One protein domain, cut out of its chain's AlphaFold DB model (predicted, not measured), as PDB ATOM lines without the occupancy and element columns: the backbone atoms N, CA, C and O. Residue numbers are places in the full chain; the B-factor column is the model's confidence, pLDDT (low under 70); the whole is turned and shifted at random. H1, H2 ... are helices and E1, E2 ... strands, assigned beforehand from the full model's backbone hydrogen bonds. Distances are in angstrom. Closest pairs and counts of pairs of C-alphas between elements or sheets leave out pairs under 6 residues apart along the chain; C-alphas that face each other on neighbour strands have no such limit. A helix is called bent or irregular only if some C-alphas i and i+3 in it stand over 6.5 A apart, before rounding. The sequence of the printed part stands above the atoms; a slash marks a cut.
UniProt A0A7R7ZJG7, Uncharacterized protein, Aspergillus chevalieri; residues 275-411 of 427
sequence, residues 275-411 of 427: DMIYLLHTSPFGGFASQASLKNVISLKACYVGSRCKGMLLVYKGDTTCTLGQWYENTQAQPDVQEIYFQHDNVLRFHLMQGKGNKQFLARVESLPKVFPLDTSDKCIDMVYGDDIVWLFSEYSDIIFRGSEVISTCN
ATOM      1  N   ASP A 275     282.132 367.766 226.724       78.44
ATOM      2  CA  ASP A 275     282.912 368.652 225.867       78.44
ATOM      3  C   ASP A 275     283.566 367.907 224.704       78.44
ATOM      4  O   ASP A 275     283.830 368.527 223.693       78.44
ATOM      5  N   MET A 276     283.779 366.589 224.768       84.62
ATOM      6  CA  MET A 276     284.427 365.829 223.689       84.62
ATOM      7  C   MET A 276     283.446 365.241 222.667       84.62
ATOM      8  O   MET A 276     283.862 364.699 221.645       84.62
ATOM      9  N   ILE A 277     282.134 365.358 222.893       85.62
ATOM     10  CA  ILE A 277     281.117 364.742 222.026       85.62
ATOM     11  C   ILE A 277     281.129 365.297 220.599       85.62
ATOM     12  O   ILE A 277     280.785 364.570 219.665       85.62
ATOM     13  N   TYR A 278     281.578 366.541 220.392       85.56
ATOM     14  CA  TYR A 278     281.679 367.122 219.048       85.56
ATOM     15  C   TYR A 278     282.633 366.340 218.128       85.56
ATOM     16  O   TYR A 278     282.455 366.371 216.908       85.56
ATOM     17  N   LEU A 279     283.591 365.597 218.693       88.38
ATOM     18  CA  LEU A 279     284.543 364.773 217.942       88.38
ATOM     19  C   LEU A 279     283.865 363.611 217.201       88.38
ATOM     20  O   LEU A 279     284.396 363.116 216.213       88.38
ATOM     21  N   LEU A 280     282.667 363.193 217.625       88.94
ATOM     22  CA  LEU A 280     281.903 362.146 216.939       88.94
ATOM     23  C   LEU A 280     281.307 362.607 215.599       88.94
ATOM     24  O   LEU A 280     280.732 361.778 214.889       88.94
ATOM     25  N   HIS A 281     281.390 363.904 215.263       87.88
ATOM     26  CA  HIS A 281     280.811 364.493 214.048       87.88
ATOM     27  C   HIS A 281     279.346 364.069 213.818       87.88
ATOM     28  O   HIS A 281     278.929 363.739 212.706       87.88
ATOM     29  N   THR A 282     278.565 364.042 214.899       88.62
ATOM     30  CA  THR A 282     277.161 363.618 214.917       88.62
ATOM     31  C   THR A 282     276.258 364.746 215.415       88.62
ATOM     32  O   THR A 282     276.725 365.750 215.953       88.62
ATOM     33  N   SER A 283     274.948 364.584 215.235       89.81
ATOM     34  CA  SER A 283     273.954 365.463 215.854       89.81
ATOM     35  C   SER A 283     274.121 365.462 217.383       89.81
ATOM     36  O   SER A 283     274.400 364.395 217.937       89.81
ATOM     37  N   PRO A 284     273.872 366.580 218.094       87.25
ATOM     38  CA  PRO A 284     273.898 366.608 219.560       87.25
ATOM     39  C   PRO A 284     273.054 365.499 220.208       87.25
ATOM     40  O   PRO A 284     273.428 364.962 221.242       87.25
ATOM     41  N   PHE A 285     271.956 365.092 219.562       91.62
ATOM     42  CA  PHE A 285     271.047 364.041 220.035       91.62
ATOM     43  C   PHE A 285     271.500 362.610 219.697       91.62
ATOM     44  O   PHE A 285     270.821 361.648 220.047       91.62
ATOM     45  N   GLY A 286     272.605 362.457 218.966       92.50
ATOM     46  CA  GLY A 286     273.126 361.175 218.489       92.50
ATOM     47  C   GLY A 286     274.478 360.786 219.087       92.50
ATOM     48  O   GLY A 286     275.041 359.780 218.654       92.50
ATOM     49  N   GLY A 287     275.021 361.584 220.012       94.19
ATOM     50  CA  GLY A 287     276.282 361.319 220.704       94.19
ATOM     51  C   GLY A 287     276.046 360.834 222.130       94.19
ATOM     52  O   GLY A 287     275.334 361.473 222.897       94.19
ATOM     53  N   PHE A 288     276.655 359.712 222.489       95.31
ATOM     54  CA  PHE A 288     276.513 359.053 223.783       95.31
ATOM     55  C   PHE A 288     277.890 358.830 224.400       95.31
ATOM     56  O   PHE A 288     278.898 358.791 223.693       95.31
ATOM     57  N   ALA A 289     277.927 358.676 225.718       94.19
ATOM     58  CA  ALA A 289     279.149 358.407 226.457       94.19
ATOM     59  C   ALA A 289     278.903 357.314 227.493       94.19
ATOM     60  O   ALA A 289     277.858 357.275 228.140       94.19
ATOM     61  N   SER A 290     279.894 356.452 227.668       94.25
ATOM     62  CA  SER A 290     279.936 355.449 228.729       94.25
ATOM     63  C   SER A 290     281.344 355.378 229.303       94.25
ATOM     64  O   SER A 290     282.315 355.699 228.613       94.25
ATOM     65  N   GLN A 291     281.449 354.985 230.568       93.62
ATOM     66  CA  GLN A 291     282.722 354.873 231.266       93.62
ATOM     67  C   GLN A 291     282.710 353.655 232.185       93.62
ATOM     68  O   GLN A 291     281.710 353.396 232.854       93.62
ATOM     69  N   ALA A 292     283.828 352.935 232.240       93.62
ATOM     70  CA  ALA A 292     284.007 351.798 233.130       93.62
ATOM     71  C   ALA A 292     285.481 351.624 233.494       93.62
ATOM     72  O   ALA A 292     286.366 351.896 232.685       93.62
ATOM     73  N   SER A 293     285.738 351.129 234.701       93.00
ATOM     74  CA  SER A 293     287.096 350.831 235.155       93.00
ATOM     75  C   SER A 293     287.489 349.405 234.785       93.00
ATOM     76  O   SER A 293     286.696 348.484 234.980       93.00
ATOM     77  N   LEU A 294     288.719 349.184 234.329       93.19
ATOM     78  CA  LEU A 294     289.282 347.838 234.155       93.19
ATOM     79  C   LEU A 294     289.785 347.222 235.466       93.19
ATOM     80  O   LEU A 294     290.230 346.071 235.501       93.19
ATOM     81  N   LYS A 295     289.714 347.962 236.572       91.94
ATOM     82  CA  LYS A 295     290.112 347.460 237.883       91.94
ATOM     83  C   LYS A 295     289.187 346.328 238.342       91.94
ATOM     84  O   LYS A 295     287.977 346.496 238.416       91.94
ATOM     85  N   ASN A 296     289.775 345.203 238.751       91.62
ATOM     86  CA  ASN A 296     289.081 344.030 239.307       91.62
ATOM     87  C   ASN A 296     288.044 343.364 238.376       91.62
ATOM     88  O   ASN A 296     287.132 342.688 238.863       91.62
ATOM     89  N   VAL A 297     288.173 343.548 237.063       92.75
ATOM     90  CA  VAL A 297     287.379 342.806 236.077       92.75
ATOM     91  C   VAL A 297     287.783 341.332 236.109       92.75
ATOM     92  O   VAL A 297     288.971 341.013 236.124       92.75
ATOM     93  N   ILE A 298     286.792 340.443 236.125       92.12
ATOM     94  CA  ILE A 298     286.979 338.984 236.115       92.12
ATOM     95  C   ILE A 298     286.602 338.353 234.775       92.12
ATOM     96  O   ILE A 298     287.160 337.322 234.412       92.12
ATOM     97  N   SER A 299     285.668 338.954 234.038       92.94
ATOM     98  CA  SER A 299     285.331 338.535 232.682       92.94
ATOM     99  C   SER A 299     284.808 339.704 231.861       92.94
ATOM    100  O   SER A 299     284.275 340.688 232.384       92.94
ATOM    101  N   LEU A 300     285.005 339.596 230.552       95.94
ATOM    102  CA  LEU A 300     284.612 340.590 229.570       95.94
ATOM    103  C   LEU A 300     283.770 339.912 228.498       95.94
ATOM    104  O   LEU A 300     284.075 338.800 228.067       95.94
ATOM    105  N   LYS A 301     282.735 340.597 228.025       97.00
ATOM    106  CA  LYS A 301     281.993 340.198 226.828       97.00
ATOM    107  C   LYS A 301     281.936 341.369 225.868       97.00
ATOM    108  O   LYS A 301     281.673 342.487 226.300       97.00
ATOM    109  N   ALA A 302     282.160 341.118 224.588       97.56
ATOM    110  CA  ALA A 302     281.978 342.095 223.524       97.56
ATOM    111  C   ALA A 302     280.724 341.758 222.716       97.56
ATOM    112  O   ALA A 302     280.438 340.594 222.447       97.56
ATOM    113  N   CYS A 303     279.972 342.791 222.364       96.94
ATOM    114  CA  CYS A 303     278.712 342.718 221.643       96.94
ATOM    115  C   CYS A 303     278.913 343.271 220.233       96.94
ATOM    116  O   CYS A 303     279.193 344.463 220.058       96.94
ATOM    117  N   TYR A 304     278.752 342.411 219.232       96.88
ATOM    118  CA  TYR A 304     278.931 342.733 217.824       96.88
ATOM    119  C   TYR A 304     277.588 342.775 217.097       96.88
ATOM    120  O   TYR A 304     276.789 341.843 217.153       96.88
ATOM    121  N   VAL A 305     277.354 343.866 216.369       95.19
ATOM    122  CA  VAL A 305     276.228 343.999 215.437       95.19
ATOM    123  C   VAL A 305     276.816 344.157 214.042       95.19
ATOM    124  O   VAL A 305     277.362 345.209 213.695       95.19
ATOM    125  N   GLY A 306     276.751 343.085 213.251       94.00
ATOM    126  CA  GLY A 306     277.534 342.978 212.021       94.00
ATOM    127  C   GLY A 306     279.034 342.969 212.334       94.00
ATOM    128  O   GLY A 306     279.475 342.269 213.237       94.00
ATOM    129  N   SER A 307     279.822 343.766 211.614       93.25
ATOM    130  CA  SER A 307     281.281 343.847 211.795       93.25
ATOM    131  C   SER A 307     281.736 344.861 212.853       93.25
ATOM    132  O   SER A 307     282.931 345.125 212.966       93.25
ATOM    133  N   ARG A 308     280.807 345.509 213.564       95.44
ATOM    134  CA  ARG A 308     281.118 346.565 214.532       95.44
ATOM    135  C   ARG A 308     280.834 346.078 215.944       95.44
ATOM    136  O   ARG A 308     279.712 345.664 216.239       95.44
ATOM    137  N   CYS A 309     281.821 346.199 216.821       97.44
ATOM    138  CA  CYS A 309     281.625 346.081 218.257       97.44
ATOM    139  C   CYS A 309     280.846 347.311 218.730       97.44
ATOM    140  O   CYS A 309     281.319 348.443 218.622       97.44
ATOM    141  N   LYS A 310     279.618 347.100 219.193       97.12
ATOM    142  CA  LYS A 310     278.717 348.171 219.632       97.12
ATOM    143  C   LYS A 310     278.751 348.380 221.136       97.12
ATOM    144  O   LYS A 310     278.407 349.471 221.576       97.12
ATOM    145  N   GLY A 311     279.168 347.380 221.904       97.19
ATOM    146  CA  GLY A 311     279.296 347.512 223.346       97.19
ATOM    147  C   GLY A 311     280.058 346.372 223.989       97.19
ATOM    148  O   GLY A 311     280.424 345.389 223.347       97.19
ATOM    149  N   MET A 312     280.288 346.521 225.283       97.44
ATOM    150  CA  MET A 312     280.948 345.537 226.120       97.44
ATOM    151  C   MET A 312     280.253 345.437 227.472       97.44
ATOM    152  O   MET A 312     279.764 346.431 228.008       97.44
ATOM    153  N   LEU A 313     280.268 344.238 228.041       96.50
ATOM    154  CA  LEU A 313     279.857 343.975 229.412       96.50
ATOM    155  C   LEU A 313     281.089 343.579 230.221       96.50
ATOM    156  O   LEU A 313     281.752 342.586 229.913       96.50
ATOM    157  N   LEU A 314     281.382 344.365 231.251       95.56
ATOM    158  CA  LEU A 314     282.449 344.119 232.207       95.56
ATOM    159  C   LEU A 314     281.830 343.478 233.438       95.56
ATOM    160  O   LEU A 314     280.914 344.049 234.028       95.56
ATOM    161  N   VAL A 315     282.328 342.310 233.830       93.69
ATOM    162  CA  VAL A 315     281.906 341.619 235.049       93.69
ATOM    163  C   VAL A 315     283.022 341.742 236.074       93.69
ATOM    164  O   VAL A 315     284.176 341.411 235.797       93.69
ATOM    165  N   TYR A 316     282.678 342.213 237.264       91.75
ATOM    166  CA  TYR A 316     283.576 342.376 238.399       91.75
ATOM    167  C   TYR A 316     283.328 341.290 239.442       91.75
ATOM    168  O   TYR A 316     282.311 340.593 239.442       91.75
ATOM    169  N   LYS A 317     284.259 341.170 240.389       85.38
ATOM    170  CA  LYS A 317     284.081 340.300 241.554       85.38
ATOM    171  C   LYS A 317     282.807 340.682 242.328       85.38
ATOM    172  O   LYS A 317     282.618 341.847 242.665       85.38
ATOM    173  N   GLY A 318     281.979 339.689 242.660       81.19
ATOM    174  CA  GLY A 318     280.713 339.894 243.381       81.19
ATOM    175  C   GLY A 318     279.516 340.200 242.475       81.19
ATOM    176  O   GLY A 318     278.611 340.911 242.904       81.19
ATOM    177  N   ASP A 319     279.538 339.704 241.232       73.81
ATOM    178  CA  ASP A 319     278.468 339.811 240.224       73.81
ATOM    179  C   ASP A 319     278.040 341.246 239.884       73.81
ATOM    180  O   ASP A 319     276.971 341.485 239.326       73.81
ATOM    181  N   THR A 320     278.889 342.225 240.204       86.69
ATOM    182  CA  THR A 320     278.702 343.597 239.740       86.69
ATOM    183  C   THR A 320     279.069 343.655 238.272       86.69
ATOM    184  O   THR A 320     280.082 343.090 237.859       86.69
ATOM    185  N   THR A 321     278.274 344.359 237.484       91.44
ATOM    186  CA  THR A 321     278.530 344.531 236.060       91.44
ATOM    187  C   THR A 321     278.520 346.003 235.680       91.44
ATOM    188  O   THR A 321     277.886 346.841 236.329       91.44
ATOM    189  N   CYS A 322     279.246 346.329 234.617       92.88
ATOM    190  CA  CYS A 322     279.207 347.636 233.981       92.88
ATOM    191  C   CYS A 322     279.088 347.459 232.470       92.88
ATOM    192  O   CYS A 322     279.728 346.588 231.883       92.88
ATOM    193  N   THR A 323     278.252 348.284 231.852       95.00
ATOM    194  CA  THR A 323     278.084 348.321 230.401       95.00
ATOM    195  C   THR A 323     278.886 349.481 229.826       95.00
ATOM    196  O   THR A 323     278.750 350.618 230.277       95.00
ATOM    197  N   LEU A 324     279.685 349.193 228.803       95.19
ATOM    198  CA  LEU A 324     280.291 350.183 227.920       95.19
ATOM    199  C   LEU A 324     279.619 350.124 226.548       95.19
ATOM    200  O   LEU A 324     279.331 349.043 226.039       95.19
ATOM    201  N   GLY A 325     279.403 351.275 225.923       95.69
ATOM    202  CA  GLY A 325     278.732 351.363 224.632       95.69
ATOM    203  C   GLY A 325     277.255 350.965 224.712       95.69
ATOM    204  O   GLY A 325     276.527 351.346 225.628       95.69
ATOM    205  N   GLN A 326     276.818 350.198 223.719       95.81
ATOM    206  CA  GLN A 326     275.448 349.736 223.523       95.81
ATOM    207  C   GLN A 326     275.330 348.247 223.848       95.81
ATOM    208  O   GLN A 326     276.011 347.409 223.251       95.81
ATOM    209  N   TRP A 327     274.406 347.904 224.740       95.69
ATOM    210  CA  TRP A 327     274.128 346.520 225.115       95.69
ATOM    211  C   TRP A 327     272.676 346.166 224.805       95.69
ATOM    212  O   TRP A 327     271.759 346.934 225.084       95.69
ATOM    213  N   TYR A 328     272.484 344.999 224.193       93.44
ATOM    214  CA  TYR A 328     271.244 344.607 223.516       93.44
ATOM    215  C   TYR A 328     270.518 343.466 224.246       93.44
ATOM    216  O   TYR A 328     269.833 342.651 223.626       93.44
ATOM    217  N   GLU A 329     270.662 343.400 225.572       88.75
ATOM    218  CA  GLU A 329     270.062 342.353 226.400       88.75
ATOM    219  C   GLU A 329     268.553 342.218 226.166       88.75
ATOM    220  O   GLU A 329     267.784 343.150 226.405       88.75
ATOM    221  N   ASN A 330     268.128 341.027 225.734       88.00
ATOM    222  CA  ASN A 330     266.728 340.675 225.474       88.00
ATOM    223  C   ASN A 330     266.002 341.626 224.501       88.00
ATOM    224  O   ASN A 330     264.770 341.716 224.533       88.00
ATOM    225  N   THR A 331     266.747 342.352 223.661       90.81
ATOM    226  CA  THR A 331     266.178 343.228 222.628       90.81
ATOM    227  C   THR A 331     265.796 342.434 221.376       90.81
ATOM    228  O   THR A 331     266.127 341.257 221.233       90.81
ATOM    229  N   GLN A 332     265.090 343.076 220.442       89.75
ATOM    230  CA  GLN A 332     264.796 342.476 219.133       89.75
ATOM    231  C   GLN A 332     266.051 342.232 218.283       89.75
ATOM    232  O   GLN A 332     266.049 341.333 217.442       89.75
ATOM    233  N   ALA A 333     267.117 343.009 218.491       88.75
ATOM    234  CA  ALA A 333     268.385 342.764 217.823       88.75
ATOM    235  C   ALA A 333     269.072 341.539 218.444       88.75
ATOM    236  O   ALA A 333     269.104 341.385 219.661       88.75
ATOM    237  N   GLN A 334     269.640 340.685 217.595       88.75
ATOM    238  CA  GLN A 334     270.387 339.494 217.999       88.75
ATOM    239  C   GLN A 334     271.877 339.731 217.716       88.75
ATOM    240  O   GLN A 334     272.345 339.372 216.634       88.75
ATOM    241  N   PRO A 335     272.610 340.424 218.607       93.44
ATOM    242  CA  PRO A 335     274.044 340.610 218.428       93.44
ATOM    243  C   PRO A 335     274.802 339.291 218.607       93.44
ATOM    244  O   PRO A 335     274.371 338.407 219.351       93.44
ATOM    245  N   ASP A 336     275.979 339.203 217.996       96.19
ATOM    246  CA  ASP A 336     276.960 338.178 218.337       96.19
ATOM    247  C   ASP A 336     277.703 338.604 219.611       96.19
ATOM    248  O   ASP A 336     278.304 339.681 219.663       96.19
ATOM    249  N   VAL A 337     277.626 337.787 220.661       96.56
ATOM    250  CA  VAL A 337     278.261 338.072 221.952       96.56
ATOM    251  C   VAL A 337     279.447 337.142 222.131       96.56
ATOM    252  O   VAL A 337     279.286 335.937 222.304       96.56
ATOM    253  N   GLN A 338     280.639 337.727 222.156       96.56
ATOM    254  CA  GLN A 338     281.890 336.997 222.303       96.56
ATOM    255  C   GLN A 338     282.457 337.208 223.702       96.56
ATOM    256  O   GLN A 338     282.603 338.340 224.165       96.56
ATOM    257  N   GLU A 339     282.787 336.114 224.382       96.00
ATOM    258  CA  GLU A 339     283.499 336.164 225.655       96.00
ATOM    259  C   GLU A 339     284.989 336.419 225.411       96.00
ATOM    260  O   GLU A 339     285.627 335.769 224.584       96.00
ATOM    261  N   ILE A 340     285.542 337.388 226.133       93.88
ATOM    262  CA  ILE A 340     286.947 337.767 226.059       93.88
ATOM    263  C   ILE A 340     287.609 337.298 227.346       93.88
ATOM    264  O   ILE A 340     287.333 337.799 228.438       93.88
ATOM    265  N   TYR A 341     288.520 336.340 227.203       87.44
ATOM    266  CA  TYR A 341     289.316 335.858 228.319       87.44
ATOM    267  C   TYR A 341     290.312 336.936 228.758       87.44
ATOM    268  O   TYR A 341     291.253 337.260 228.030       87.44
ATOM    269  N   PHE A 342     290.102 337.512 229.939       86.38
ATOM    270  CA  PHE A 342     290.898 338.618 230.465       86.38
ATOM    271  C   PHE A 342     291.530 338.237 231.802       86.38
ATOM    272  O   PHE A 342     290.831 337.883 232.748       86.38
ATOM    273  N   GLN A 343     292.859 338.295 231.868       87.00
ATOM    274  CA  GLN A 343     293.633 338.091 233.091       87.00
ATOM    275  C   GLN A 343     294.180 339.424 233.607       87.00
ATOM    276  O   GLN A 343     294.259 340.401 232.870       87.00
ATOM    277  N   HIS A 344     294.594 339.448 234.875       83.31
ATOM    278  CA  HIS A 344     295.082 340.654 235.552       83.31
ATOM    279  C   HIS A 344     296.228 341.364 234.813       83.31
ATOM    280  O   HIS A 344     296.277 342.589 234.797       83.31
ATOM    281  N   ASP A 345     297.116 340.603 234.172       87.62
ATOM    282  CA  ASP A 345     298.265 341.139 233.438       87.62
ATOM    283  C   ASP A 345     297.991 341.340 231.940       87.62
ATOM    284  O   ASP A 345     298.908 341.656 231.183       87.62
ATOM    285  N   ASN A 346     296.753 341.162 231.482       90.88
ATOM    286  CA  ASN A 346     296.439 341.342 230.072       90.88
ATOM    287  C   ASN A 346     296.273 342.823 229.713       90.88
ATOM    288  O   ASN A 346     295.796 343.645 230.497       90.88
ATOM    289  N   VAL A 347     296.644 343.136 228.478       92.88
ATOM    290  CA  VAL A 347     296.335 344.385 227.791       92.88
ATOM    291  C   VAL A 347     295.066 344.161 226.983       92.88
ATOM    292  O   VAL A 347     294.972 343.205 226.210       92.88
ATOM    293  N   LEU A 348     294.083 345.036 227.155       95.00
ATOM    294  CA  LEU A 348     292.876 345.048 226.346       95.00
ATOM    295  C   LEU A 348     293.096 345.978 225.148       95.00
ATOM    296  O   LEU A 348     293.222 347.190 225.323       95.00
ATOM    297  N   ARG A 349     293.154 345.410 223.943       94.88
ATOM    298  CA  ARG A 349     293.393 346.130 222.688       94.88
ATOM    299  C   ARG A 349     292.089 346.376 221.942       94.88
ATOM    300  O   ARG A 349     291.342 345.442 221.643       94.88
ATOM    301  N   PHE A 350     291.851 347.634 221.594       95.88
ATOM    302  CA  PHE A 350     290.721 348.097 220.799       95.88
ATOM    303  C   PHE A 350     291.188 348.390 219.377       95.88
ATOM    304  O   PHE A 350     291.982 349.302 219.166       95.88
ATOM    305  N   HIS A 351     290.683 347.636 218.401       95.31
ATOM    306  CA  HIS A 351     291.006 347.813 216.985       95.31
ATOM    307  C   HIS A 351     289.977 348.728 216.324       95.31
ATOM    308  O   HIS A 351     288.817 348.342 216.132       95.31
ATOM    309  N   LEU A 352     290.401 349.935 215.965       94.31
ATOM    310  CA  LEU A 352     289.586 350.923 215.271       94.31
ATOM    311  C   LEU A 352     289.781 350.799 213.757       94.31
ATOM    312  O   LEU A 352     290.896 350.765 213.236       94.31
ATOM    313  N   MET A 353     288.671 350.765 213.026       92.56
ATOM    314  CA  MET A 353     288.670 350.819 211.569       92.56
ATOM    315  C   MET A 353     288.187 352.180 211.095       92.56
ATOM    316  O   MET A 353     287.176 352.704 211.565       92.56
ATOM    317  N   GLN A 354     288.891 352.736 210.112       89.62
ATOM    318  CA  GLN A 354     288.479 353.970 209.465       89.62
ATOM    319  C   GLN A 354     287.392 353.671 208.429       89.62
ATOM    320  O   GLN A 354     287.587 352.916 207.476       89.62
ATOM    321  N   GLY A 355     286.221 354.255 208.646       82.00
ATOM    322  CA  GLY A 355     285.110 354.269 207.711       82.00
ATOM    323  C   GLY A 355     285.180 355.447 206.739       82.00
ATOM    324  O   GLY A 355     286.113 356.251 206.726       82.00
ATOM    325  N   LYS A 356     284.141 355.570 205.907       81.88
ATOM    326  CA  LYS A 356     283.993 356.706 204.986       81.88
ATOM    327  C   LYS A 356     283.792 358.014 205.765       81.88
ATOM    328  O   LYS A 356     283.015 358.054 206.718       81.88
ATOM    329  N   GLY A 357     284.434 359.092 205.305       80.56
ATOM    330  CA  GLY A 357     284.223 360.453 205.815       80.56
ATOM    331  C   GLY A 357     284.810 360.711 207.205       80.56
ATOM    332  O   GLY A 357     284.121 361.284 208.041       80.56
ATOM    333  N   ASN A 358     286.044 360.259 207.461       78.44
ATOM    334  CA  ASN A 358     286.765 360.402 208.740       78.44
ATOM    335  C   ASN A 358     286.076 359.777 209.965       78.44
ATOM    336  O   ASN A 358     286.489 360.011 211.095       78.44
ATOM    337  N   LYS A 359     285.055 358.950 209.752       87.44
ATOM    338  CA  LYS A 359     284.401 358.199 210.822       87.44
ATOM    339  C   LYS A 359     285.269 357.013 211.208       87.44
ATOM    340  O   LYS A 359     285.845 356.370 210.333       87.44
ATOM    341  N   GLN A 360     285.335 356.694 212.489       92.00
ATOM    342  CA  GLN A 360     286.032 355.508 212.981       92.00
ATOM    343  C   GLN A 360     285.045 354.638 213.737       92.00
ATOM    344  O   GLN A 360     284.158 355.160 214.401       92.00
ATOM    345  N   PHE A 361     285.158 353.323 213.623       94.44
ATOM    346  CA  PHE A 361     284.324 352.406 214.391       94.44
ATOM    347  C   PHE A 361     285.164 351.309 215.022       94.44
ATOM    348  O   PHE A 361     286.170 350.874 214.455       94.44
ATOM    349  N   LEU A 362     284.727 350.840 216.187       96.38
ATOM    350  CA  LEU A 362     285.369 349.730 216.869       96.38
ATOM    351  C   LEU A 362     285.044 348.431 216.135       96.38
ATOM    352  O   LEU A 362     283.899 347.977 216.117       96.38
ATOM    353  N   ALA A 363     286.050 347.836 215.506       95.88
ATOM    354  CA  ALA A 363     285.882 346.613 214.735       95.88
ATOM    355  C   ALA A 363     286.075 345.367 215.590       95.88
ATOM    356  O   ALA A 363     285.379 344.377 215.389       95.88
ATOM    357  N   ARG A 364     287.012 345.406 216.542       95.44
ATOM    358  CA  ARG A 364     287.368 344.241 217.353       95.44
ATOM    359  C   ARG A 364     287.955 344.650 218.694       95.44
ATOM    360  O   ARG A 364     288.641 345.665 218.790       95.44
ATOM    361  N   VAL A 365     287.720 343.819 219.701       96.00
ATOM    362  CA  VAL A 365     288.376 343.907 221.007       96.00
ATOM    363  C   VAL A 365     289.094 342.596 221.286       96.00
ATOM    364  O   VAL A 365     288.521 341.522 221.102       96.00
ATOM    365  N   GLU A 366     290.347 342.683 221.714       94.44
ATOM    366  CA  GLU A 366     291.185 341.533 222.036       94.44
ATOM    367  C   GLU A 366     291.842 341.701 223.401       94.44
ATOM    368  O   GLU A 366     292.129 342.808 223.843       94.44
ATOM    369  N   SER A 367     292.117 340.578 224.049       93.81
ATOM    370  CA  SER A 367     292.876 340.512 225.291       93.81
ATOM    371  C   SER A 367     294.208 339.835 224.988       93.81
ATOM    372  O   SER A 367     294.233 338.697 224.514       93.81
ATOM    373  N   LEU A 368     295.303 340.558 225.205       92.62
ATOM    374  CA  LEU A 368     296.663 340.143 224.873       92.62
ATOM    375  C   LEU A 368     297.504 340.032 226.154       92.62
ATOM    376  O   LEU A 368     297.358 340.868 227.043       92.62
ATOM    377  N   PRO A 369     298.415 339.054 226.279       89.12
ATOM    378  CA  PRO A 369     299.345 339.002 227.408       89.12
ATOM    379  C   PRO A 369     300.270 340.230 227.438       89.12
ATOM    380  O   PRO A 369     300.707 340.684 226.384       89.12
ATOM    381  N   LYS A 370     300.665 340.712 228.625       77.00
ATOM    382  CA  LYS A 370     301.545 341.893 228.810       77.00
ATOM    383  C   LYS A 370     302.833 341.915 227.981       77.00
ATOM    384  O   LYS A 370     303.388 342.976 227.730       77.00
ATOM    385  N   VAL A 371     303.347 340.737 227.632       71.81
ATOM    386  CA  VAL A 371     304.617 340.559 226.912       71.81
ATOM    387  C   VAL A 371     304.473 340.885 225.418       71.81
ATOM    388  O   VAL A 371     305.470 340.985 224.707       71.81
ATOM    389  N   PHE A 372     303.244 341.067 224.922       71.44
ATOM    390  CA  PHE A 372     303.018 341.483 223.545       71.44
ATOM    391  C   PHE A 372     303.482 342.932 223.337       71.44
ATOM    392  O   PHE A 372     303.176 343.788 224.168       71.44
ATOM    393  N   PRO A 373     304.197 343.239 222.239       72.19
ATOM    394  CA  PRO A 373     304.571 344.613 221.943       72.19
ATOM    395  C   PRO A 373     303.315 345.490 221.857       72.19
ATOM    396  O   PRO A 373     302.346 345.165 221.155       72.19
ATOM    397  N   LEU A 374     303.339 346.591 222.612       70.12
ATOM    398  CA  LEU A 374     302.341 347.652 222.522       70.12
ATOM    399  C   LEU A 374     302.369 348.172 221.086       70.12
ATOM    400  O   LEU A 374     303.410 348.623 220.600       70.12
ATOM    401  N   ASP A 375     301.241 348.039 220.397       65.25
ATOM    402  CA  ASP A 375     301.106 348.570 219.054       65.25
ATOM    403  C   ASP A 375     300.860 350.068 219.201       65.25
ATOM    404  O   ASP A 375     299.877 350.495 219.799       65.25
ATOM    405  N   THR A 376     301.806 350.857 218.706       62.16
ATOM    406  CA  THR A 376     301.728 352.321 218.702       62.16
ATOM    407  C   THR A 376     301.096 352.846 217.417       62.16
ATOM    408  O   THR A 376     301.142 354.047 217.163       62.16
ATOM    409  N   SER A 377     300.515 351.972 216.588       69.62
ATOM    410  CA  SER A 377     299.766 352.405 215.418       69.62
ATOM    411  C   SER A 377     298.519 353.197 215.824       69.62
ATOM    412  O   SER A 377     297.790 352.815 216.737       69.62
ATOM    413  N   ASP A 378     298.211 354.254 215.068       68.56
ATOM    414  CA  ASP A 378     297.025 355.110 215.266       68.56
ATOM    415  C   ASP A 378     295.673 354.365 215.142       68.56
ATOM    416  O   ASP A 378     294.604 354.967 215.228       68.56
ATOM    417  N   LYS A 379     295.696 353.054 214.877       86.25
ATOM    418  CA  LYS A 379     294.514 352.206 214.673       86.25
ATOM    419  C   LYS A 379     294.171 351.359 215.894       86.25
ATOM    420  O   LYS A 379     293.123 350.712 215.895       86.25
ATOM    421  N   CYS A 380     295.027 351.356 216.909       90.94
ATOM    422  CA  CYS A 380     294.861 350.546 218.103       90.94
ATOM    423  C   CYS A 380     294.913 351.425 219.350       90.94
ATOM    424  O   CYS A 380     295.706 352.358 219.437       90.94
ATOM    425  N   ILE A 381     294.083 351.100 220.337       92.62
ATOM    426  CA  ILE A 381     294.192 351.675 221.678       92.62
ATOM    427  C   ILE A 381     294.367 350.528 222.656       92.62
ATOM    428  O   ILE A 381     293.540 349.619 222.707       92.62
ATOM    429  N   ASP A 382     295.432 350.596 223.442       93.12
ATOM    430  CA  ASP A 382     295.760 349.596 224.447       93.12
ATOM    431  C   ASP A 382     295.381 350.108 225.838       93.12
ATOM    432  O   ASP A 382     295.794 351.193 226.248       93.12
ATOM    433  N   MET A 383     294.617 349.318 226.587       93.44
ATOM    434  CA  MET A 383     294.211 349.610 227.963       93.44
ATOM    435  C   MET A 383     294.784 348.560 228.908       93.44
ATOM    436  O   MET A 383     294.760 347.365 228.606       93.44
ATOM    437  N   VAL A 384     295.290 348.991 230.058       92.56
ATOM    438  CA  VAL A 384     295.882 348.101 231.066       92.56
ATOM    439  C   VAL A 384     295.023 348.027 232.323       92.56
ATOM    440  O   VAL A 384     294.090 348.804 232.528       92.56
ATOM    441  N   TYR A 385     295.336 347.066 233.193       91.38
ATOM    442  CA  TYR A 385     294.695 346.961 234.496       91.38
ATOM    443  C   TYR A 385     294.733 348.293 235.262       91.38
ATOM    444  O   TYR A 385     295.791 348.893 235.446       91.38
ATOM    445  N   GLY A 386     293.569 348.708 235.766       90.19
ATOM    446  CA  GLY A 386     293.406 349.947 236.526       90.19
ATOM    447  C   GLY A 386     293.064 351.176 235.684       90.19
ATOM    448  O   GLY A 386     292.653 352.172 236.276       90.19
ATOM    449  N   ASP A 387     293.164 351.103 234.353       92.88
ATOM    450  CA  ASP A 387     292.697 352.176 233.474       92.88
ATOM    451  C   ASP A 387     291.171 352.322 233.548       92.88
ATOM    452  O   ASP A 387     290.430 351.340 233.670       92.88
ATOM    453  N   ASP A 388     290.701 353.560 233.410       93.38
ATOM    454  CA  ASP A 388     289.295 353.859 233.164       93.38
ATOM    455  C   ASP A 388     289.083 354.051 231.664       93.38
ATOM    456  O   ASP A 388     289.664 354.950 231.052       93.38
ATOM    457  N   ILE A 389     288.234 353.218 231.072       94.69
ATOM    458  CA  ILE A 389     287.847 353.324 229.671       94.69
ATOM    459  C   ILE A 389     286.732 354.350 229.572       94.69
ATOM    460  O   ILE A 389     285.697 354.201 230.224       94.69
ATOM    461  N   VAL A 390     286.909 355.343 228.707       94.25
ATOM    462  CA  VAL A 390     285.825 356.210 228.248       94.25
ATOM    463  C   VAL A 390     285.539 355.868 226.797       94.25
ATOM    464  O   VAL A 390     286.445 355.859 225.964       94.25
ATOM    465  N   TRP A 391     284.276 355.583 226.493       96.00
ATOM    466  CA  TRP A 391     283.818 355.302 225.139       96.00
ATOM    467  C   TRP A 391     282.716 356.287 224.767       96.00
ATOM    468  O   TRP A 391     281.610 356.247 225.317       96.00
ATOM    469  N   LEU A 392     283.038 357.173 223.826       95.25
ATOM    470  CA  LEU A 392     282.084 358.040 223.145       95.25
ATOM    471  C   LEU A 392     281.606 357.337 221.879       95.25
ATOM    472  O   LEU A 392     282.414 356.871 221.076       95.25
ATOM    473  N   PHE A 393     280.300 357.260 221.677       95.62
ATOM    474  CA  PHE A 393     279.744 356.515 220.556       95.62
ATOM    475  C   PHE A 393     278.517 357.189 219.963       95.62
ATOM    476  O   PHE A 393     277.777 357.924 220.612       95.62
ATOM    477  N   SER A 394     278.297 356.907 218.688       94.38
ATOM    478  CA  SER A 394     277.112 357.291 217.933       94.38
ATOM    479  C   SER A 394     276.695 356.158 217.002       94.38
ATOM    480  O   SER A 394     277.346 355.109 216.916       94.38
ATOM    481  N   GLU A 395     275.632 356.373 216.231       90.38
ATOM    482  CA  GLU A 395     275.229 355.433 215.187       90.38
ATOM    483  C   GLU A 395     276.362 355.138 214.192       90.38
ATOM    484  O   GLU A 395     276.479 353.999 213.742       90.38
ATOM    485  N   TYR A 396     277.264 356.094 213.935       90.44
ATOM    486  CA  TYR A 396     278.244 355.999 212.847       90.44
ATOM    487  C   TYR A 396     279.712 356.097 213.263       90.44
ATOM    488  O   TYR A 396     280.568 355.885 212.410       90.44
ATOM    489  N   SER A 397     280.010 356.423 214.521       94.31
ATOM    490  CA  SER A 397     281.389 356.604 214.981       94.31
ATOM    491  C   SER A 397     281.583 356.165 216.427       94.31
ATOM    492  O   SER A 397     280.645 356.255 217.222       94.31
ATOM    493  N   ASP A 398     282.802 355.746 216.745       95.25
ATOM    494  CA  ASP A 398     283.314 355.409 218.070       95.25
ATOM    495  C   ASP A 398     284.612 356.174 218.324       95.25
ATOM    496  O   ASP A 398     285.430 356.332 217.419       95.25
ATOM    497  N   ILE A 399     284.798 356.628 219.559       94.19
ATOM    498  CA  ILE A 399     286.050 357.183 220.070       94.19
ATOM    499  C   ILE A 399     286.267 356.583 221.454       94.19
ATOM    500  O   ILE A 399     285.367 356.608 222.298       94.19
ATOM    501  N   ILE A 400     287.458 356.038 221.677       94.31
ATOM    502  CA  ILE A 400     287.857 355.418 222.938       94.31
ATOM    503  C   ILE A 400     289.133 356.111 223.410       94.31
ATOM    504  O   ILE A 400     289.976 356.462 222.592       94.31
ATOM    505  N   PHE A 401     289.260 356.352 224.709       92.44
ATOM    506  CA  PHE A 401     290.471 356.916 225.312       92.44
ATOM    507  C   PHE A 401     290.518 356.609 226.809       92.44
ATOM    508  O   PHE A 401     289.538 356.127 227.394       92.44
ATOM    509  N   ARG A 402     291.669 356.871 227.435       91.31
ATOM    510  CA  ARG A 402     291.847 356.679 228.879       91.31
ATOM    511  C   ARG A 402     291.274 357.867 229.639       91.31
ATOM    512  O   ARG A 402     291.563 359.020 229.326       91.31
ATOM    513  N   GLY A 403     290.527 357.610 230.709       80.69
ATOM    514  CA  GLY A 403     289.932 358.664 231.540       80.69
ATOM    515  C   GLY A 403     290.950 359.651 232.133       80.69
ATOM    516  O   GLY A 403     290.615 360.812 232.368       80.69
ATOM    517  N   SER A 404     292.204 359.228 232.327       72.50
ATOM    518  CA  SER A 404     293.302 360.070 232.823       72.50
ATOM    519  C   SER A 404     293.820 361.091 231.800       72.50
ATOM    520  O   SER A 404     294.350 362.128 232.202       72.50
ATOM    521  N   GLU A 405     293.629 360.861 230.498       64.75
ATOM    522  CA  GLU A 405     294.128 361.731 229.418       64.75
ATOM    523  C   GLU A 405     293.328 363.039 229.291       64.75
ATOM    524  O   GLU A 405     293.840 364.048 228.810       64.75
ATOM    525  N   VAL A 406     292.093 363.079 229.798       56.69
ATOM    526  CA  VAL A 406     291.233 364.278 229.743       56.69
ATOM    527  C   VAL A 406     291.659 365.345 230.762       56.69
ATOM    528  O   VAL A 406     291.469 366.540 230.546       56.69
ATOM    529  N   ILE A 407     292.289 364.950 231.872       48.91
ATOM    530  CA  ILE A 407     292.692 365.893 232.932       48.91
ATOM    531  C   ILE A 407     293.900 366.745 232.496       48.91
ATOM    532  O   ILE A 407     294.073 367.869 232.978       48.91
ATOM    533  N   SER A 408     294.732 366.252 231.572       37.75
ATOM    534  CA  SER A 408     295.928 366.972 231.111       37.75
ATOM    535  C   SER A 408     295.605 368.082 230.101       37.75
ATOM    536  O   SER A 408     296.226 369.148 230.147       37.75
ATOM    537  N   THR A 409     294.597 367.882 229.248       40.62
ATOM    538  CA  THR A 409     294.182 368.851 228.218       40.62
ATOM    539  C   THR A 409     293.346 369.996 228.797       40.62
ATOM    540  O   THR A 409     293.591 371.156 228.481       40.62
ATOM    541  N   CYS A 410     292.454 369.738 229.760       38.31
ATOM    542  CA  CYS A 410     291.678 370.817 230.397       38.31
ATOM    543  C   CYS A 410     292.506 371.739 231.318       38.31
ATOM    544  O   CYS A 410     292.085 372.862 231.603       38.31
ATOM    545  N   ASN A 411     293.674 371.297 231.800       34.75
ATOM    546  CA  ASN A 411     294.552 372.119 232.647       34.75
ATOM    547  C   ASN A 411     295.540 372.986 231.857       34.75
ATOM    548  O   ASN A 411     296.083 373.944 232.412       34.75
TER     549      ASN A 411
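AT A GLANCE: This is residues 275 to 411 of the 427 residues of an uncharacterized protein of Aspergillus chevalieri (UniProt A0A7R7ZJG7). Three small sheets stand round a common core like the three walls of a short, incompletely closed barrel: E4 E3 E2 E5 makes one wall, E7 E6 E8 the second and E1 E9 E10 the third. The walls come together where E4 meets E1, E7 meets E3 and E8 meets E10; H1 packs on the outside of the sheet E1 E9 E10, and H2 lies farthest from the middle. The 137 printed residues run H1, E1 to E10, H2, and the class is mostly strand; each sheet, in the order given, is antiparallel. The whole is compact, with a radius of gyration of the C-alphas of 14.6 A, and spans 43 by 37 by 25 A.

IN THESE COORDINATES: Find C-alpha 275 at (282.912, 368.652, 225.867), where H1, residues 275 to 280, begins; it is irregular, with C-alphas 275 and 278 7.1 A apart. Next come E1, residues 288 to 293, E2, 297 to 305, 23.5 A long, E3, 308 to 316, 24.4 A, E4, 321 to 325, and E5, 336 to 340. Go to C-alpha 346 at (296.439, 341.342, 230.072) for E6, residues 346 to 354, 25.4 A long. E7, 360 to 369, 25.6 A, bends by 57 degrees at residue 363. E8, 380 to 383, E9, 388 to 393, and E10, 398 to 402, lead to H2, residues 405 to 411, ending at C-alpha 411 (294.552, 372.119, 232.647).

HOW THE PARTS SIT: H1 is on the sheet E1 E9 E10 at a height over the sheet of 8.0 A, only just over none of its strands, with two C-alphas falling on E9 and two on E10; its closest C-alphas to E9 are Ile 277 and Leu 392, 6.9 A. In this sheet look for N 290 and O 391, 2.9 A, and, in the hairpin E9 and E10, N 392 and O 399, 2.8 A. The closest C-alphas of E1 and E4 are Ser 290 and Leu 324, 5.3 A. E2 E3 E4 is a meander, each strand the antiparallel neighbour of the one before, and with E5, neighbour of E2, a Greek key. Here N 301 and O 313 are 2.9 A apart, N 312 and O 324 2.8 A, and N 302 and O 338 2.8 A. The closest C-alphas of E3 and E7 are Arg 308 and Ala 363, 4.8 A. In the sheet E7 E6 E8 find N 349 and O 366, 2.8 A apart, in the hairpin E6 and E7, and N 350 and O 381, 2.8 A apart, between E6 and E8. The closest C-alphas of E8 and E10 are Ile 381 and Phe 401, 7.4 A. The sheets form a stack of sheets, face to face in turn. H2 is not on any of the three sheets. O i to N i+4 pairs within hydrogen-bond range are 0 of 2 in H1 and 1 of 3 in H2; O i to N i+3 pairs are 2 of 3 and 0 of 4.

THE WHOLE: The two C-alphas farthest apart are those of Gln 332 and Asn 411, 44.1 A. The printed part has no cut and no long link. Mean pLDDT of the printed part is 87.9; residues 375 to 378 and 405 to 411 are under 70.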